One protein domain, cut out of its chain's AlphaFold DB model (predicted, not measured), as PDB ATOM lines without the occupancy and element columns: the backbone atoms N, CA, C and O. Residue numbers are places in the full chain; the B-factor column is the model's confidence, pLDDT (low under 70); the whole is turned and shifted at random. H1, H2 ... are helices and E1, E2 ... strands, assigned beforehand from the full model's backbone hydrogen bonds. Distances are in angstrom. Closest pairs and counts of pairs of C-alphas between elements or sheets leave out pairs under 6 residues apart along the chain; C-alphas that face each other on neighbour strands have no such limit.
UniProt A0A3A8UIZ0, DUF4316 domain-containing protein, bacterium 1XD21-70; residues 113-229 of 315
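This is residues 113 to 229 of the 315 residues of the protein "DUF4316 domain-containing protein" of bacterium 1XD21-70 (UniProt A0A3A8UIZ0). A strongly twisted sheet of five strands, curled like part of a barrel, makes one end of the domain, and H1 packs on it over E2 and E3. Beyond H1, H3, H2 and the last unnamed stretch make the other end, while H4 grazes the sheet. The printed part has 117 residues, with E1 to E5 followed by H1 to H4; the antiparallel sheet runs E4, E1, E2, E3, E5. The class is mixed, helices and strands, with under half of the residues in named elements; the whole is compact, radius of gyration of the C-alphas 14.6 A, spanning 41 by 27 by 22 A.

Begin at E1, residues 114 to 122, which bends by 87 degrees at residue 118. Its residues 114 to 116 pair with E4, residues 155 to 157, where N 156 and O 115 are 2.9 A apart. Its residues 117 to 122 form a hairpin with E2, residues 128 to 133, with N 121 and O 130 at 2.9 A. E2 forms a hairpin with E3, residues 138 to 142, with N 131 and O 139 at 2.8 A. E1 E2 E3 is a meander, each strand the antiparallel neighbour of the one before; with E4 beside E1 it is a Greek key. E5, residues 164 to 167, is an edge strand beside E3, with N 140 and O 164 at 2.8 A. H1, residues 170 to 176, is on the sheet at a height of 8.0 A; the closest C-alphas of E2 and H1 are those of Ala 130 and Leu 176, 6.3 A. H3, residues 195 to 206, touches H1 with residues 197 to 201 alone, closest at C-alphas 172 and 197, 7.0 A, at a steep tilt of 56 degrees. H2, residues 185 to 189, is close to H3 but not clearly touching. H4, residues 208 to 211, only grazes the sheet with residues 208 to 209. Each O i to N i+4 pair is within hydrogen-bond range in H2 and H3; H1 has 0 of 3, but 3 of 4 O i to N i+3 pairs, and H4 is too short for an O i to N i+4 pair.

Find C-alpha 114 at (381.536, 136.633, 254.893); E1 runs 19.3 A from there. H3 runs 16.9 A to C-alpha 206 at (363.015, 155.040, 243.980).

The C-alphas farthest apart, Asp 151 and Glu 229, are 46.9 A apart. The printed part has no cut; the link from E3 to E4 is long. Residues 113 and 229 are under pLDDT 70.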
ATOM      1  N   PRO A 113     380.233 133.707 252.431       63.12
ATOM      2  CA  PRO A 113     379.130 134.146 253.288       63.12
ATOM      3  C   PRO A 113     379.566 135.291 254.207       63.12
ATOM      4  O   PRO A 113     378.746 135.908 254.879       63.12
ATOM      5  N   MET A 114     380.870 135.554 254.225       70.44
ATOM      6  CA  MET A 114     381.536 136.633 254.893       70.44
ATOM      7  C   MET A 114     381.973 137.707 253.890       70.44
ATOM      8  O   MET A 114     382.929 137.534 253.134       70.44
ATOM      9  N   VAL A 115     381.296 138.854 253.911       80.31
ATOM     10  CA  VAL A 115     381.717 140.033 253.139       80.31
ATOM     11  C   VAL A 115     382.614 140.899 254.014       80.31
ATOM     12  O   VAL A 115     382.170 141.390 255.050       80.31
ATOM     13  N   GLU A 116     383.871 141.099 253.611       86.62
ATOM     14  CA  GLU A 116     384.804 141.988 254.314       86.62
ATOM     15  C   GLU A 116     384.386 143.455 254.181       86.62
ATOM     16  O   GLU A 116     384.179 143.979 253.080       86.62
ATOM     17  N   ILE A 117     384.310 144.148 255.315       89.19
ATOM     18  CA  ILE A 117     383.819 145.517 255.419       89.19
ATOM     19  C   ILE A 117     384.973 146.459 255.753       89.19
ATOM     20  O   ILE A 117     385.635 146.342 256.781       89.19
ATOM     21  N   ARG A 118     385.190 147.454 254.890       89.56
ATOM     22  CA  ARG A 118     386.187 148.512 255.102       89.56
ATOM     23  C   ARG A 118     385.668 149.618 256.014       89.56
ATOM     24  O   ARG A 118     386.432 150.204 256.774       89.56
ATOM     25  N   SER A 119     384.387 149.955 255.887       88.81
ATOM     26  CA  SER A 119     383.735 150.990 256.690       88.81
ATOM     27  C   SER A 119     382.280 150.624 256.929       88.81
ATOM     28  O   SER A 119     381.596 150.201 256.001       88.81
ATOM     29  N   ALA A 120     381.795 150.831 258.150       91.50
ATOM     30  CA  ALA A 120     380.411 150.596 258.537       91.50
ATOM     31  C   ALA A 120     379.915 151.746 259.415       91.50
ATOM     32  O   ALA A 120     380.612 152.172 260.337       91.50
ATOM     33  N   VAL A 121     378.717 152.254 259.131       90.75
ATOM     34  CA  VAL A 121     378.080 153.341 259.889       90.75
ATOM     35  C   VAL A 121     376.581 153.062 259.995       90.75
ATOM     36  O   VAL A 121     375.981 152.506 259.074       90.75
ATOM     37  N   HIS A 122     375.949 153.458 261.105       91.88
ATOM     38  CA  HIS A 122     374.491 153.399 261.223       91.88
ATOM     39  C   HIS A 122     373.847 154.206 260.100       91.88
ATOM     40  O   HIS A 122     374.083 155.411 259.970       91.88
ATOM     41  N   SER A 123     373.032 153.532 259.296       93.31
ATOM     42  CA  SER A 123     372.404 154.169 258.151       93.31
ATOM     43  C   SER A 123     371.253 155.078 258.583       93.31
ATOM     44  O   SER A 123     370.784 155.075 259.726       93.31
ATOM     45  N   ASN A 124     370.753 155.828 257.614       92.19
ATOM     46  CA  ASN A 124     369.530 156.604 257.716       92.19
ATOM     47  C   ASN A 124     368.254 155.741 257.644       92.19
ATOM     48  O   ASN A 124     367.151 156.287 257.690       92.19
ATOM     49  N   TYR A 125     368.388 154.412 257.597       92.62
ATOM     50  CA  TYR A 125     367.299 153.442 257.531       92.62
ATOM     51  C   TYR A 125     367.197 152.635 258.832       92.62
ATOM     52  O   TYR A 125     368.200 152.318 259.480       92.62
ATOM     53  N   ALA A 126     365.974 152.331 259.260       91.69
ATOM     54  CA  ALA A 126     365.716 151.698 260.547       91.69
ATOM     55  C   ALA A 126     366.294 150.272 260.609       91.69
ATOM     56  O   ALA A 126     365.978 149.430 259.776       91.69
ATOM     57  N   GLY A 127     367.143 150.005 261.610       89.44
ATOM     58  CA  GLY A 127     367.760 148.687 261.828       89.44
ATOM     59  C   GLY A 127     368.861 148.307 260.831       89.44
ATOM     60  O   GLY A 127     369.358 147.182 260.881       89.44
ATOM     61  N   MET A 128     369.249 149.232 259.947       93.00
ATOM     62  CA  MET A 128     370.218 148.976 258.884       93.00
ATOM     63  C   MET A 128     371.543 149.709 259.132       93.00
ATOM     64  O   MET A 128     371.583 150.855 259.598       93.00
ATOM     65  N   VAL A 129     372.639 149.070 258.744       93.25
ATOM     66  CA  VAL A 129     374.004 149.599 258.729       93.25
ATOM     67  C   VAL A 129     374.433 149.772 257.277       93.25
ATOM     68  O   VAL A 129     374.330 148.841 256.478       93.25
ATOM     69  N   ALA A 130     374.899 150.973 256.939       93.44
ATOM     70  CA  ALA A 130     375.500 151.267 255.648       93.44
ATOM     71  C   ALA A 130     376.960 150.825 255.692       93.44
ATOM     72  O   ALA A 130     377.729 151.257 256.559       93.44
ATOM     73  N   MET A 131     377.347 149.981 254.744       93.31
ATOM     74  CA  MET A 131     378.665 149.368 254.694       93.31
ATOM     75  C   MET A 131     379.331 149.608 253.347       93.31
ATOM     76  O   MET A 131     378.684 149.602 252.302       93.31
ATOM     77  N   LEU A 132     380.642 149.807 253.393       92.38
ATOM     78  CA  LEU A 132     381.515 149.872 252.236       92.38
ATOM     79  C   LEU A 132     382.415 148.644 252.270       92.38
ATOM     80  O   LEU A 132     383.262 148.525 253.162       92.38
ATOM     81  N   GLY A 133     382.202 147.732 251.328       88.69
ATOM     82  CA  GLY A 133     382.971 146.500 251.209       88.69
ATOM     83  C   GLY A 133     384.426 146.761 250.817       88.69
ATOM     84  O   GLY A 133     384.778 147.822 250.286       88.69
ATOM     85  N   ALA A 134     385.291 145.777 251.063       87.69
ATOM     86  CA  ALA A 134     386.672 145.786 250.569       87.69
ATOM     87  C   ALA A 134     386.746 145.856 249.027       87.69
ATOM     88  O   ALA A 134     387.712 146.370 248.464       87.69
ATOM     89  N   ASP A 135     385.685 145.418 248.349       84.38
ATOM     90  CA  ASP A 135     385.484 145.484 246.903       84.38
ATOM     91  C   ASP A 135     385.038 146.866 246.381       84.38
ATOM     92  O   ASP A 135     384.800 147.023 245.183       84.38
ATOM     93  N   ASN A 136     384.969 147.882 247.252       86.62
ATOM     94  CA  ASN A 136     384.467 149.233 246.972       86.62
ATOM     95  C   ASN A 136     382.982 149.300 246.584       86.62
ATOM     96  O   ASN A 136     382.554 150.290 245.992       86.62
ATOM     97  N   ARG A 137     382.180 148.297 246.947       88.19
ATOM     98  CA  ARG A 137     380.730 148.336 246.756       88.19
ATOM     99  C   ARG A 137     380.012 148.753 248.029       88.19
ATOM    100  O   ARG A 137     380.509 148.566 249.142       88.19
ATOM    101  N   VAL A 138     378.839 149.348 247.855       90.44
ATOM    102  CA  VAL A 138     378.016 149.857 248.949       90.44
ATOM    103  C   VAL A 138     376.878 148.886 249.234       90.44
ATOM    104  O   VAL A 138     376.143 148.483 248.329       90.44
ATOM    105  N   TYR A 139     376.712 148.561 250.512       91.62
ATOM    106  CA  TYR A 139     375.726 147.609 251.002       91.62
ATOM    107  C   TYR A 139     374.907 148.183 252.159       91.62
ATOM    108  O   TYR A 139     375.381 149.028 252.922       91.62
ATOM    109  N   LEU A 140     373.688 147.674 252.320       91.88
ATOM    110  CA  LEU A 140     372.868 147.832 253.516       91.88
ATOM    111  C   LEU A 140     372.606 146.455 254.115       91.88
ATOM    112  O   LEU A 140     372.081 145.574 253.445       91.88
ATOM    113  N   GLY A 141     372.941 146.284 255.387       91.06
ATOM    114  CA  GLY A 141     372.701 145.041 256.119       91.06
ATOM    115  C   GLY A 141     372.138 145.316 257.505       91.06
ATOM    116  O   GLY A 141     372.247 146.424 258.025       91.06
ATOM    117  N   ARG A 142     371.516 144.309 258.111       90.00
ATOM    118  CA  ARG A 142     371.023 144.386 259.490       90.00
ATOM    119  C   ARG A 142     372.166 144.513 260.487       90.00
ATOM    120  O   ARG A 142     373.139 143.772 260.401       90.00
ATOM    121  N   GLU A 143     372.004 145.387 261.473       88.69
ATOM    122  CA  GLU A 143     373.019 145.646 262.505       88.69
ATOM    123  C   GLU A 143     373.458 144.385 263.269       88.69
ATOM    124  O   GLU A 143     374.635 144.221 263.563       88.69
ATOM    125  N   GLU A 144     372.533 143.457 263.518       88.62
ATOM    126  CA  GLU A 144     372.756 142.212 264.273       88.62
ATOM    127  C   GLU A 144     373.728 141.211 263.622       88.62
ATOM    128  O   GLU A 144     374.201 140.301 264.299       88.62
ATOM    129  N   ARG A 145     374.028 141.378 262.328       86.50
ATOM    130  CA  ARG A 145     374.904 140.498 261.529       86.50
ATOM    131  C   ARG A 145     376.240 141.130 261.160       86.50
ATOM    132  O   ARG A 145     377.081 140.494 260.525       86.50
ATOM    133  N   TYR A 146     376.427 142.394 261.527       86.00
ATOM    134  CA  TYR A 146     377.704 143.066 261.368       86.00
ATOM    135  C   TYR A 146     378.603 142.724 262.558       86.00
ATOM    136  O   TYR A 146     378.275 143.022 263.708       86.00
ATOM    137  N   HIS A 147     379.752 142.118 262.274       85.06
ATOM    138  CA  HIS A 147     380.718 141.704 263.279       85.06
ATOM    139  C   HIS A 147     381.990 142.542 263.161       85.06
ATOM    140  O   HIS A 147     382.656 142.579 262.127       85.06
ATOM    141  N   PHE A 148     382.332 143.215 264.257       83.75
ATOM    142  CA  PHE A 148     383.574 143.961 264.401       83.75
ATOM    143  C   PHE A 148     384.256 143.553 265.703       83.75
ATOM    144  O   PHE A 148     383.798 143.909 266.790       83.75
ATOM    145  N   GLU A 149     385.357 142.814 265.590       79.19
ATOM    146  CA  GLU A 149     386.140 142.353 266.733       79.19
ATOM    147  C   GLU A 149     387.595 142.816 266.591       79.19
ATOM    148  O   GLU A 149     388.463 142.084 266.135       79.19
ATOM    149  N   GLY A 150     387.846 144.072 266.977       75.94
ATOM    150  CA  GLY A 150     389.163 144.663 267.260       75.94
ATOM    151  C   GLY A 150     390.289 144.405 266.250       75.94
ATOM    152  O   GLY A 150     390.599 145.272 265.441       75.94
ATOM    153  N   ASP A 151     390.958 143.261 266.387       77.12
ATOM    154  CA  ASP A 151     392.165 142.879 265.636       77.12
ATOM    155  C   ASP A 151     391.851 142.089 264.348       77.12
ATOM    156  O   ASP A 151     392.739 141.820 263.540       77.12
ATOM    157  N   GLN A 152     390.587 141.704 264.143       75.69
ATOM    158  CA  GLN A 152     390.113 141.039 262.931       75.69
ATOM    159  C   GLN A 152     389.433 142.029 261.975       75.69
ATOM    160  O   GLN A 152     388.824 143.006 262.427       75.69
ATOM    161  N   PRO A 153     389.514 141.796 260.650       77.31
ATOM    162  CA  PRO A 153     388.778 142.600 259.684       77.31
ATOM    163  C   PRO A 153     387.281 142.521 259.985       77.31
ATOM    164  O   PRO A 153     386.748 141.450 260.275       77.31
ATOM    165  N   ALA A 154     386.608 143.671 259.930       87.50
ATOM    166  CA  ALA A 154     385.163 143.712 260.075       87.50
ATOM    167  C   ALA A 154     384.521 142.909 258.944       87.50
ATOM    168  O   ALA A 154     384.961 142.997 257.796       87.50
ATOM    169  N   TYR A 155     383.469 142.163 259.250       88.00
ATOM    170  CA  TYR A 155     382.759 141.389 258.245       88.00
ATOM    171  C   TYR A 155     381.255 141.395 258.487       88.00
ATOM    172  O   TYR A 155     380.768 141.709 259.576       88.00
ATOM    173  N   TYR A 156     380.517 141.038 257.444       87.94
ATOM    174  CA  TYR A 156     379.085 140.813 257.505       87.94
ATOM    175  C   TYR A 156     378.764 139.347 257.231       87.94
ATOM    176  O   TYR A 156     379.258 138.802 256.246       87.94
ATOM    177  N   ASP A 157     377.943 138.735 258.086       87.31
ATOM    178  CA  ASP A 157     377.429 137.375 257.887       87.31
ATOM    179  C   ASP A 157     376.156 137.398 257.020       87.31
ATOM    180  O   ASP A 157     375.054 137.670 257.509       87.31
ATOM    181  N   ASP A 158     376.304 137.080 255.734       87.00
ATOM    182  CA  ASP A 158     375.221 137.007 254.743       87.00
ATOM    183  C   ASP A 158     374.609 135.598 254.602       87.00
ATOM    184  O   ASP A 158     373.976 135.262 253.604       87.00
ATOM    185  N   SER A 159     374.755 134.735 255.610       82.25
ATOM    186  CA  SER A 159     374.184 133.377 255.577       82.25
ATOM    187  C   SER A 159     372.659 133.315 255.394       82.25
ATOM    188  O   SER A 159     372.140 132.270 254.999       82.25
ATOM    189  N   ASP A 160     371.921 134.395 255.681       80.88
ATOM    190  CA  ASP A 160     370.476 134.497 255.424       80.88
ATOM    191  C   ASP A 160     370.103 135.274 254.158       80.88
ATOM    192  O   ASP A 160     368.910 135.419 253.877       80.88
ATOM    193  N   GLY A 161     371.086 135.778 253.410       80.75
ATOM    194  CA  GLY A 161     370.859 136.641 252.257       80.75
ATOM    195  C   GLY A 161     370.253 138.001 252.621       80.75
ATOM    196  O   GLY A 161     369.527 138.579 251.809       80.75
ATOM    197  N   SER A 162     370.448 138.489 253.853       83.00
ATOM    198  CA  SER A 162     369.942 139.800 254.286       83.00
ATOM    199  C   SER A 162     370.824 140.976 253.868       83.00
ATOM    200  O   SER A 162     370.389 142.126 254.002       83.00
ATOM    201  N   LEU A 163     372.027 140.724 253.344       86.75
ATOM    202  CA  LEU A 163     372.885 141.767 252.808       86.75
ATOM    203  C   LEU A 163     372.319 142.286 251.487       86.75
ATOM    204  O   LEU A 163     372.247 141.595 250.472       86.75
ATOM    205  N   CYS A 164     371.945 143.558 251.478       89.94
ATOM    206  CA  CYS A 164     371.419 144.207 250.297       89.94
ATOM    207  C   CYS A 164     372.518 144.995 249.590       89.94
ATOM    208  O   CYS A 164     373.066 145.954 250.137       89.94
ATOM    209  N   PHE A 165     372.818 144.618 248.352       90.38
ATOM    210  CA  PHE A 165     373.639 145.435 247.466       90.38
ATOM    211  C   PHE A 165     372.882 146.703 247.065       90.38
ATOM    212  O   PHE A 165     371.773 146.624 246.539       90.38
ATOM    213  N   VAL A 166     373.495 147.866 247.294       87.56
ATOM    214  CA  VAL A 166     372.906 149.169 246.965       87.56
ATOM    215  C   VAL A 166     373.444 149.673 245.630       87.56
ATOM    216  O   VAL A 166     372.667 149.939 244.715       87.56
ATOM    217  N   THR A 167     374.765 149.813 245.511       88.25
ATOM    218  CA  THR A 167     375.428 150.320 244.301       88.25
ATOM    219  C   THR A 167     376.912 149.947 244.290       88.25
ATOM    220  O   THR A 167     377.517 149.704 245.337       88.25
ATOM    221  N   ASP A 168     377.515 149.888 243.106       89.06
ATOM    222  CA  ASP A 168     378.955 149.677 242.906       89.06
ATOM    223  C   ASP A 168     379.764 150.979 243.018       89.06
ATOM    224  O   ASP A 168     380.994 150.983 242.960       89.06
ATOM    225  N   ARG A 169     379.063 152.089 243.234       86.00
ATOM    226  CA  ARG A 169     379.601 153.431 243.383       86.00
ATOM    227  C   ARG A 169     379.907 153.771 244.840       86.00
ATOM    228  O   ARG A 169     379.038 154.204 245.597       86.00
ATOM    229  N   ALA A 170     381.169 153.597 245.238       88.75
ATOM    230  CA  ALA A 170     381.648 153.881 246.597       88.75
ATOM    231  C   ALA A 170     381.371 155.318 247.083       88.75
ATOM    232  O   ALA A 170     381.225 155.547 248.281       88.75
ATOM    233  N   ASP A 171     381.297 156.290 246.172       90.19
ATOM    234  CA  ASP A 171     380.995 157.695 246.461       90.19
ATOM    235  C   ASP A 171     379.564 157.911 246.981       90.19
ATOM    236  O   ASP A 171     379.318 158.861 247.726       90.19
ATOM    237  N   MET A 172     378.645 156.984 246.698       92.56
ATOM    238  CA  MET A 172     377.275 157.028 247.215       92.56
ATOM    239  C   MET A 172     377.162 156.663 248.693       92.56
ATOM    240  O   MET A 172     376.136 156.936 249.316       92.56
ATOM    241  N   TYR A 173     378.212 156.086 249.284       91.25
ATOM    242  CA  TYR A 173     378.234 155.678 250.686       91.25
ATOM    243  C   TYR A 173     377.800 156.808 251.636       91.25
ATOM    244  O   TYR A 173     376.994 156.586 252.539       91.25
ATOM    245  N   TYR A 174     378.263 158.037 251.381       91.25
ATOM    246  CA  TYR A 174     377.979 159.216 252.204       91.25
ATOM    247  C   TYR A 174     376.511 159.659 252.187       91.25
ATOM    248  O   TYR A 174     376.071 160.330 253.116       91.25
ATOM    249  N   PHE A 175     375.738 159.278 251.168       91.62
ATOM    250  CA  PHE A 175     374.318 159.627 251.069       91.62
ATOM    251  C   PHE A 175     373.429 158.734 251.949       91.62
ATOM    252  O   PHE A 175     372.281 159.080 252.231       91.62
ATOM    253  N   LEU A 176     373.943 157.586 252.405       92.25
ATOM    254  CA  LEU A 176     373.165 156.595 253.155       92.25
ATOM    255  C   LEU A 176     373.163 156.822 254.671       92.25
ATOM    256  O   LEU A 176     372.467 156.099 255.387       92.25
ATOM    257  N   TYR A 177     373.932 157.785 255.182       90.62
ATOM    258  CA  TYR A 177     374.031 158.055 256.613       90.62
ATOM    259  C   TYR A 177     374.239 159.543 256.918       90.62
ATOM    260  O   TYR A 177     374.647 160.334 256.076       90.62
ATOM    261  N   GLY A 178     373.974 159.921 258.168       88.00
ATOM    262  CA  GLY A 178     374.158 161.294 258.641       88.00
ATOM    263  C   GLY A 178     372.995 162.225 258.291       88.00
ATOM    264  O   GLY A 178     371.970 161.813 257.759       88.00
ATOM    265  N   GLU A 179     373.132 163.491 258.670       83.44
ATOM    266  CA  GLU A 179     372.098 164.520 258.466       83.44
ATOM    267  C   GLU A 179     372.199 165.193 257.087       83.44
ATOM    268  O   GLU A 179     371.331 165.981 256.718       83.44
ATOM    269  N   GLY A 180     373.223 164.836 256.306       88.44
ATOM    270  CA  GLY A 180     373.544 165.421 255.011       88.44
ATOM    271  C   GLY A 180     374.524 166.583 255.136       88.44
ATOM    272  O   GLY A 180     375.500 166.499 255.884       88.44
ATOM    273  N   TRP A 181     374.286 167.655 254.386       89.38
ATOM    274  CA  TRP A 181     375.219 168.769 254.235       89.38
ATOM    275  C   TRP A 181     374.649 170.079 254.772       89.38
ATOM    276  O   TRP A 181     373.455 170.362 254.695       89.38
ATOM    277  N   THR A 182     375.538 170.930 255.280       90.31
ATOM    278  CA  THR A 182     375.197 172.286 255.743       90.31
ATOM    279  C   THR A 182     374.954 173.271 254.598       90.31
ATOM    280  O   THR A 182     374.458 174.366 254.839       90.31
ATOM    281  N   HIS A 183     375.321 172.891 253.375       87.56
ATOM    282  CA  HIS A 183     375.217 173.677 252.145       87.56
ATOM    283  C   HIS A 183     374.043 173.205 251.286       87.56
ATOM    284  O   HIS A 183     373.586 172.070 251.441       87.56
ATOM    285  N   THR A 184     373.565 174.066 250.383       84.62
ATOM    286  CA  THR A 184     372.508 173.686 249.428       84.62
ATOM    287  C   THR A 184     373.046 172.708 248.378       84.62
ATOM    288  O   THR A 184     374.263 172.559 248.222       84.62
ATOM    289  N   GLN A 185     372.160 172.032 247.643       82.88
ATOM    290  CA  GLN A 185     372.581 171.104 246.589       82.88
ATOM    291  C   GLN A 185     373.385 171.806 245.491       82.88
ATOM    292  O   GLN A 185     374.389 171.253 245.042       82.88
ATOM    293  N   GLU A 186     373.008 173.033 245.119       83.75
ATOM    294  CA  GLU A 186     373.704 173.857 244.125       83.75
ATOM    295  C   GLU A 186     375.100 174.258 244.608       83.75
ATOM    296  O   GLU A 186     376.076 174.148 243.870       83.75
ATOM    297  N   GLU A 187     375.228 174.679 245.869       84.06
ATOM    298  CA  GLU A 187     376.531 175.005 246.454       84.06
ATOM    299  C   GLU A 187     377.447 173.782 246.511       84.06
ATOM    300  O   GLU A 187     378.659 173.890 246.310       84.06
ATOM    301  N   MET A 188     376.870 172.613 246.783       86.25
ATOM    302  CA  MET A 188     377.608 171.361 246.846       86.25
ATOM    303  C   MET A 188     378.119 170.900 245.472       86.25
ATOM    304  O   MET A 188     379.187 170.284 245.427       86.25
ATOM    305  N   LEU A 189     377.469 171.293 244.363       84.50
ATOM    306  CA  LEU A 189     378.003 171.093 243.004       84.50
ATOM    307  C   LEU A 189     379.334 171.832 242.794       84.50
ATOM    308  O   LEU A 189     380.257 171.316 242.169       84.50
ATOM    309  N   GLY A 190     379.470 173.030 243.370       78.12
ATOM    310  CA  GLY A 190     380.712 173.808 243.333       78.12
ATOM    311  C   GLY A 190     381.788 173.340 244.322       78.12
ATOM    312  O   GLY A 190     382.903 173.861 244.303       78.12
ATOM    313  N   ARG A 191     381.469 172.388 245.210       82.69
ATOM    314  CA  ARG A 191     382.332 171.946 246.326       82.69
ATOM    315  C   ARG A 191     382.779 170.488 246.229       82.69
ATOM    316  O   ARG A 191     383.491 170.027 247.120       82.69
ATOM    317  N   GLY A 192     382.404 169.787 245.161       81.38
ATOM    318  CA  GLY A 192     382.918 168.455 244.842       81.38
ATOM    319  C   GLY A 192     381.867 167.357 244.699       81.38
ATOM    320  O   GLY A 192     382.244 166.262 244.292       81.38
ATOM    321  N   LEU A 193     380.585 167.621 244.988       85.81
ATOM    322  CA  LEU A 193     379.521 166.725 244.528       85.81
ATOM    323  C   LEU A 193     379.219 167.001 243.055       85.81
ATOM    324  O   LEU A 193     379.423 168.110 242.566       85.81
ATOM    325  N   VAL A 194     378.739 165.992 242.337       85.75
ATOM    326  CA  VAL A 194     378.366 166.112 240.921       85.75
ATOM    327  C   VAL A 194     376.884 165.824 240.729       85.75
ATOM    328  O   VAL A 194     376.295 165.041 241.470       85.75
ATOM    329  N   ALA A 195     376.277 166.426 239.704       83.88
ATOM    330  CA  ALA A 195     374.853 166.242 239.406       83.88
ATOM    331  C   ALA A 195     374.478 164.759 239.219       83.88
ATOM    332  O   ALA A 195     373.419 164.317 239.654       83.88
ATOM    333  N   ASP A 196     375.397 163.978 238.653       85.06
ATOM    334  CA  ASP A 196     375.271 162.533 238.477       85.06
ATOM    335  C   ASP A 196     375.142 161.756 239.808       85.06
ATOM    336  O   ASP A 196     374.402 160.782 239.879       85.06
ATOM    337  N   GLN A 197     375.762 162.217 240.902       86.88
ATOM    338  CA  GLN A 197     375.575 161.609 242.230       86.88
ATOM    339  C   GLN A 197     374.174 161.867 242.782       86.88
ATOM    340  O   GLN A 197     373.595 160.998 243.430       86.88
ATOM    341  N   TYR A 198     373.603 163.046 242.519       89.00
ATOM    342  CA  TYR A 198     372.217 163.334 242.895       89.00
ATOM    343  C   TYR A 198     371.239 162.487 242.088       89.00
ATOM    344  O   TYR A 198     370.304 161.933 242.658       89.00
ATOM    345  N   ALA A 199     371.481 162.328 240.785       86.06
ATOM    346  CA  ALA A 199     370.686 161.439 239.948       86.06
ATOM    347  C   ALA A 199     370.764 159.984 240.442       86.06
ATOM    348  O   ALA A 199     369.738 159.337 240.632       86.06
ATOM    349  N   GLU A 200     371.962 159.481 240.737       86.69
ATOM    350  CA  GLU A 200     372.132 158.132 241.279       86.69
ATOM    351  C   GLU A 200     371.450 157.978 242.646       86.69
ATOM    352  O   GLU A 200     370.782 156.977 242.891       86.69
ATOM    353  N   PHE A 201     371.539 158.968 243.539       90.31
ATOM    354  CA  PHE A 201     370.836 158.894 244.819       90.31
ATOM    355  C   PHE A 201     369.316 158.840 244.641       90.31
ATOM    356  O   PHE A 201     368.666 157.998 245.264       90.31
ATOM    357  N   ALA A 202     368.760 159.663 243.748       89.00
ATOM    358  CA  ALA A 202     367.343 159.615 243.397       89.00
ATOM    359  C   ALA A 202     366.953 158.225 242.852       89.00
ATOM    360  O   ALA A 202     365.949 157.646 243.278       89.00
ATOM    361  N   ARG A 203     367.798 157.611 242.008       85.31
ATOM    362  CA  ARG A 203     367.610 156.225 241.539       85.31
ATOM    363  C   ARG A 203     367.522 155.229 242.667       85.31
ATOM    364  O   ARG A 203     366.638 154.373 242.678       85.31
ATOM    365  N   LEU A 204     368.449 155.325 243.607       88.81
ATOM    366  CA  LEU A 204     368.489 154.427 244.743       88.81
ATOM    367  C   LEU A 204     367.253 154.625 245.628       88.81
ATOM    368  O   LEU A 204     366.674 153.624 246.047       88.81
ATOM    369  N   GLN A 205     366.802 155.870 245.845       87.75
ATOM    370  CA  GLN A 205     365.586 156.190 246.608       87.75
ATOM    371  C   GLN A 205     364.328 155.555 246.004       87.75
ATOM    372  O   GLN A 205     363.543 154.951 246.738       87.75
ATOM    373  N   HIS A 206     364.162 155.633 244.682       82.56
ATOM    374  CA  HIS A 206     363.015 155.040 243.980       82.56
ATOM    375  C   HIS A 206     363.124 153.523 243.789       82.56
ATOM    376  O   HIS A 206     362.104 152.842 243.664       82.56
ATOM    377  N   GLY A 207     364.348 152.996 243.777       86.12
ATOM    378  CA  GLY A 207     364.653 151.581 243.605       86.12
ATOM    379  C   GLY A 207     364.912 150.867 244.928       86.12
ATOM    380  O   GLY A 207     364.007 150.627 245.727       86.12
ATOM    381  N   VAL A 208     366.171 150.479 245.140       88.31
ATOM    382  CA  VAL A 208     366.585 149.577 246.225       88.31
ATOM    383  C   VAL A 208     366.314 150.129 247.627       88.31
ATOM    384  O   VAL A 208     366.047 149.354 248.538       88.31
ATOM    385  N   LEU A 209     366.349 151.447 247.829       89.38
ATOM    386  CA  LEU A 209     366.166 152.049 249.151       89.38
ATOM    387  C   LEU A 209     364.691 152.119 249.565       89.38
ATOM    388  O   LEU A 209     364.399 152.195 250.756       89.38
ATOM    389  N   ARG A 210     363.761 152.016 248.606       90.12
ATOM    390  CA  ARG A 210     362.310 152.042 248.849       90.12
ATOM    391  C   ARG A 210     361.822 150.892 249.731       90.12
ATOM    392  O   ARG A 210     360.776 151.006 250.363       90.12
ATOM    393  N   GLN A 211     362.555 149.779 249.763       87.94
ATOM    394  CA  GLN A 211     362.203 148.617 250.585       87.94
ATOM    395  C   GLN A 211     362.510 148.812 252.079       87.94
ATOM    396  O   GLN A 211     362.063 148.008 252.896       87.94
ATOM    397  N   PHE A 212     363.270 149.850 252.443       90.19
ATOM    398  CA  PHE A 212     363.684 150.114 253.818       90.19
ATOM    399  C   PHE A 212     362.909 151.282 254.429       90.19
ATOM    400  O   PHE A 212     362.579 152.262 253.762       90.19
ATOM    401  N   GLU A 213     362.657 151.208 255.735       90.31
ATOM    402  CA  GLU A 213     362.013 152.292 256.473       90.31
ATOM    403  C   GLU A 213     363.012 153.426 256.738       90.31
ATOM    404  O   GLU A 213     364.065 153.217 257.346       90.31
ATOM    405  N   VAL A 214     362.682 154.638 256.288       91.75
ATOM    406  CA  VAL A 214     363.521 155.826 256.485       91.75
ATOM    407  C   VAL A 214     363.434 156.269 257.945       91.75
ATOM    408  O   VAL A 214     362.394 156.726 258.413       91.75
ATOM    409  N   LYS A 215     364.550 156.169 258.668       90.88
ATOM    410  CA  LYS A 215     364.700 156.658 260.047       90.88
ATOM    411  C   LYS A 215     365.075 158.138 260.085       90.88
ATOM    412  O   LYS A 215     364.706 158.849 261.019       90.88
ATOM    413  N   ARG A 216     365.854 158.597 259.104       88.25
ATOM    414  CA  ARG A 216     366.320 159.980 258.992       88.25
ATOM    415  C   ARG A 216     366.362 160.393 257.528       88.25
ATOM    416  O   ARG A 216     366.943 159.702 256.706       88.25
ATOM    417  N   GLU A 217     365.793 161.547 257.218       88.44
ATOM    418  CA  GLU A 217     365.897 162.126 255.880       88.44
ATOM    419  C   GLU A 217     367.235 162.846 255.695       88.44
ATOM    420  O   GLU A 217     367.683 163.577 256.583       88.44
ATOM    421  N   LEU A 218     367.840 162.665 254.522       89.31
ATOM    422  CA  LEU A 218     369.034 163.388 254.095       89.31
ATOM    423  C   LEU A 218     368.676 164.845 253.766       89.31
ATOM    424  O   LEU A 218     367.717 165.091 253.029       89.31
ATOM    425  N   ARG A 219     369.434 165.808 254.310       88.12
ATOM    426  CA  ARG A 219     369.146 167.242 254.162       88.12
ATOM    427  C   ARG A 219     370.326 168.033 253.602       88.12
ATOM    428  O   ARG A 219     371.482 167.725 253.867       88.12
ATOM    429  N   PHE A 220     370.015 169.095 252.867       86.50
ATOM    430  CA  PHE A 220     370.952 170.066 252.304       86.50
ATOM    431  C   PHE A 220     370.563 171.457 252.797       86.50
ATOM    432  O   PHE A 220     369.471 171.943 252.507       86.50
ATOM    433  N   ALA A 221     371.409 172.072 253.626       88.38
ATOM    434  CA  ALA A 221     371.097 173.324 254.326       88.38
ATOM    435  C   ALA A 221     369.743 173.274 255.076       88.38
ATOM    436  O   ALA A 221     368.988 174.246 255.125       88.38
ATOM    437  N   GLY A 222     369.409 172.108 255.641       83.31
ATOM    438  CA  GLY A 222     368.151 171.858 256.355       83.31
ATOM    439  C   GLY A 222     366.938 171.554 255.465       83.31
ATOM    440  O   GLY A 222     365.932 171.062 255.987       83.31
ATOM    441  N   GLN A 223     367.035 171.772 254.152       80.88
ATOM    442  CA  GLN A 223     366.018 171.371 253.178       80.88
ATOM    443  C   GLN A 223     366.133 169.872 252.874       80.88
ATOM    444  O   GLN A 223     367.244 169.344 252.908       80.88
ATOM    445  N   PRO A 224     365.026 169.159 252.608       86.31
ATOM    446  CA  PRO A 224     365.101 167.781 252.132       86.31
ATOM    447  C   PRO A 224     365.818 167.720 250.777       86.31
ATOM    448  O   PRO A 224     365.850 168.711 250.046       86.31
ATOM    449  N   PHE A 225     366.382 166.558 250.453       87.94
ATOM    450  CA  PHE A 225     366.930 166.298 249.124       87.94
ATOM    451  C   PHE A 225     365.879 166.577 248.036       87.94
ATOM    452  O   PHE A 225     364.777 166.030 248.070       87.94
ATOM    453  N   GLN A 226     366.234 167.447 247.098       82.62
ATOM    454  CA  GLN A 226     365.481 167.761 245.896       82.62
ATOM    455  C   GLN A 226     366.020 166.899 244.763       82.62
ATOM    456  O   GLN A 226     367.204 166.962 244.415       82.62
ATOM    457  N   GLU A 227     365.147 166.069 244.208       81.50
ATOM    458  CA  GLU A 227     365.480 165.284 243.031       81.50
ATOM    459  C   GLU A 227     365.776 166.234 241.866       81.50
ATOM    460  O   GLU A 227     365.050 167.217 241.685       81.50
ATOM    461  N   PRO A 228     366.825 165.969 241.069       75.06
ATOM    462  CA  PRO A 228     367.007 166.677 239.811       75.06
ATOM    463  C   PRO A 228     365.716 166.576 238.988       75.06
ATOM    464  O   PRO A 228     365.175 165.475 238.859       75.06
ATOM    465  N   GLU A 229     365.233 167.696 238.437       58.56
ATOM    466  CA  GLU A 229     363.935 167.795 237.734       58.56
ATOM    467  C   GLU A 229     363.778 166.759 236.599       58.56
ATOM    468  O   GLU A 229     362.663 166.368 236.263       58.56
TER     469      GLU A 229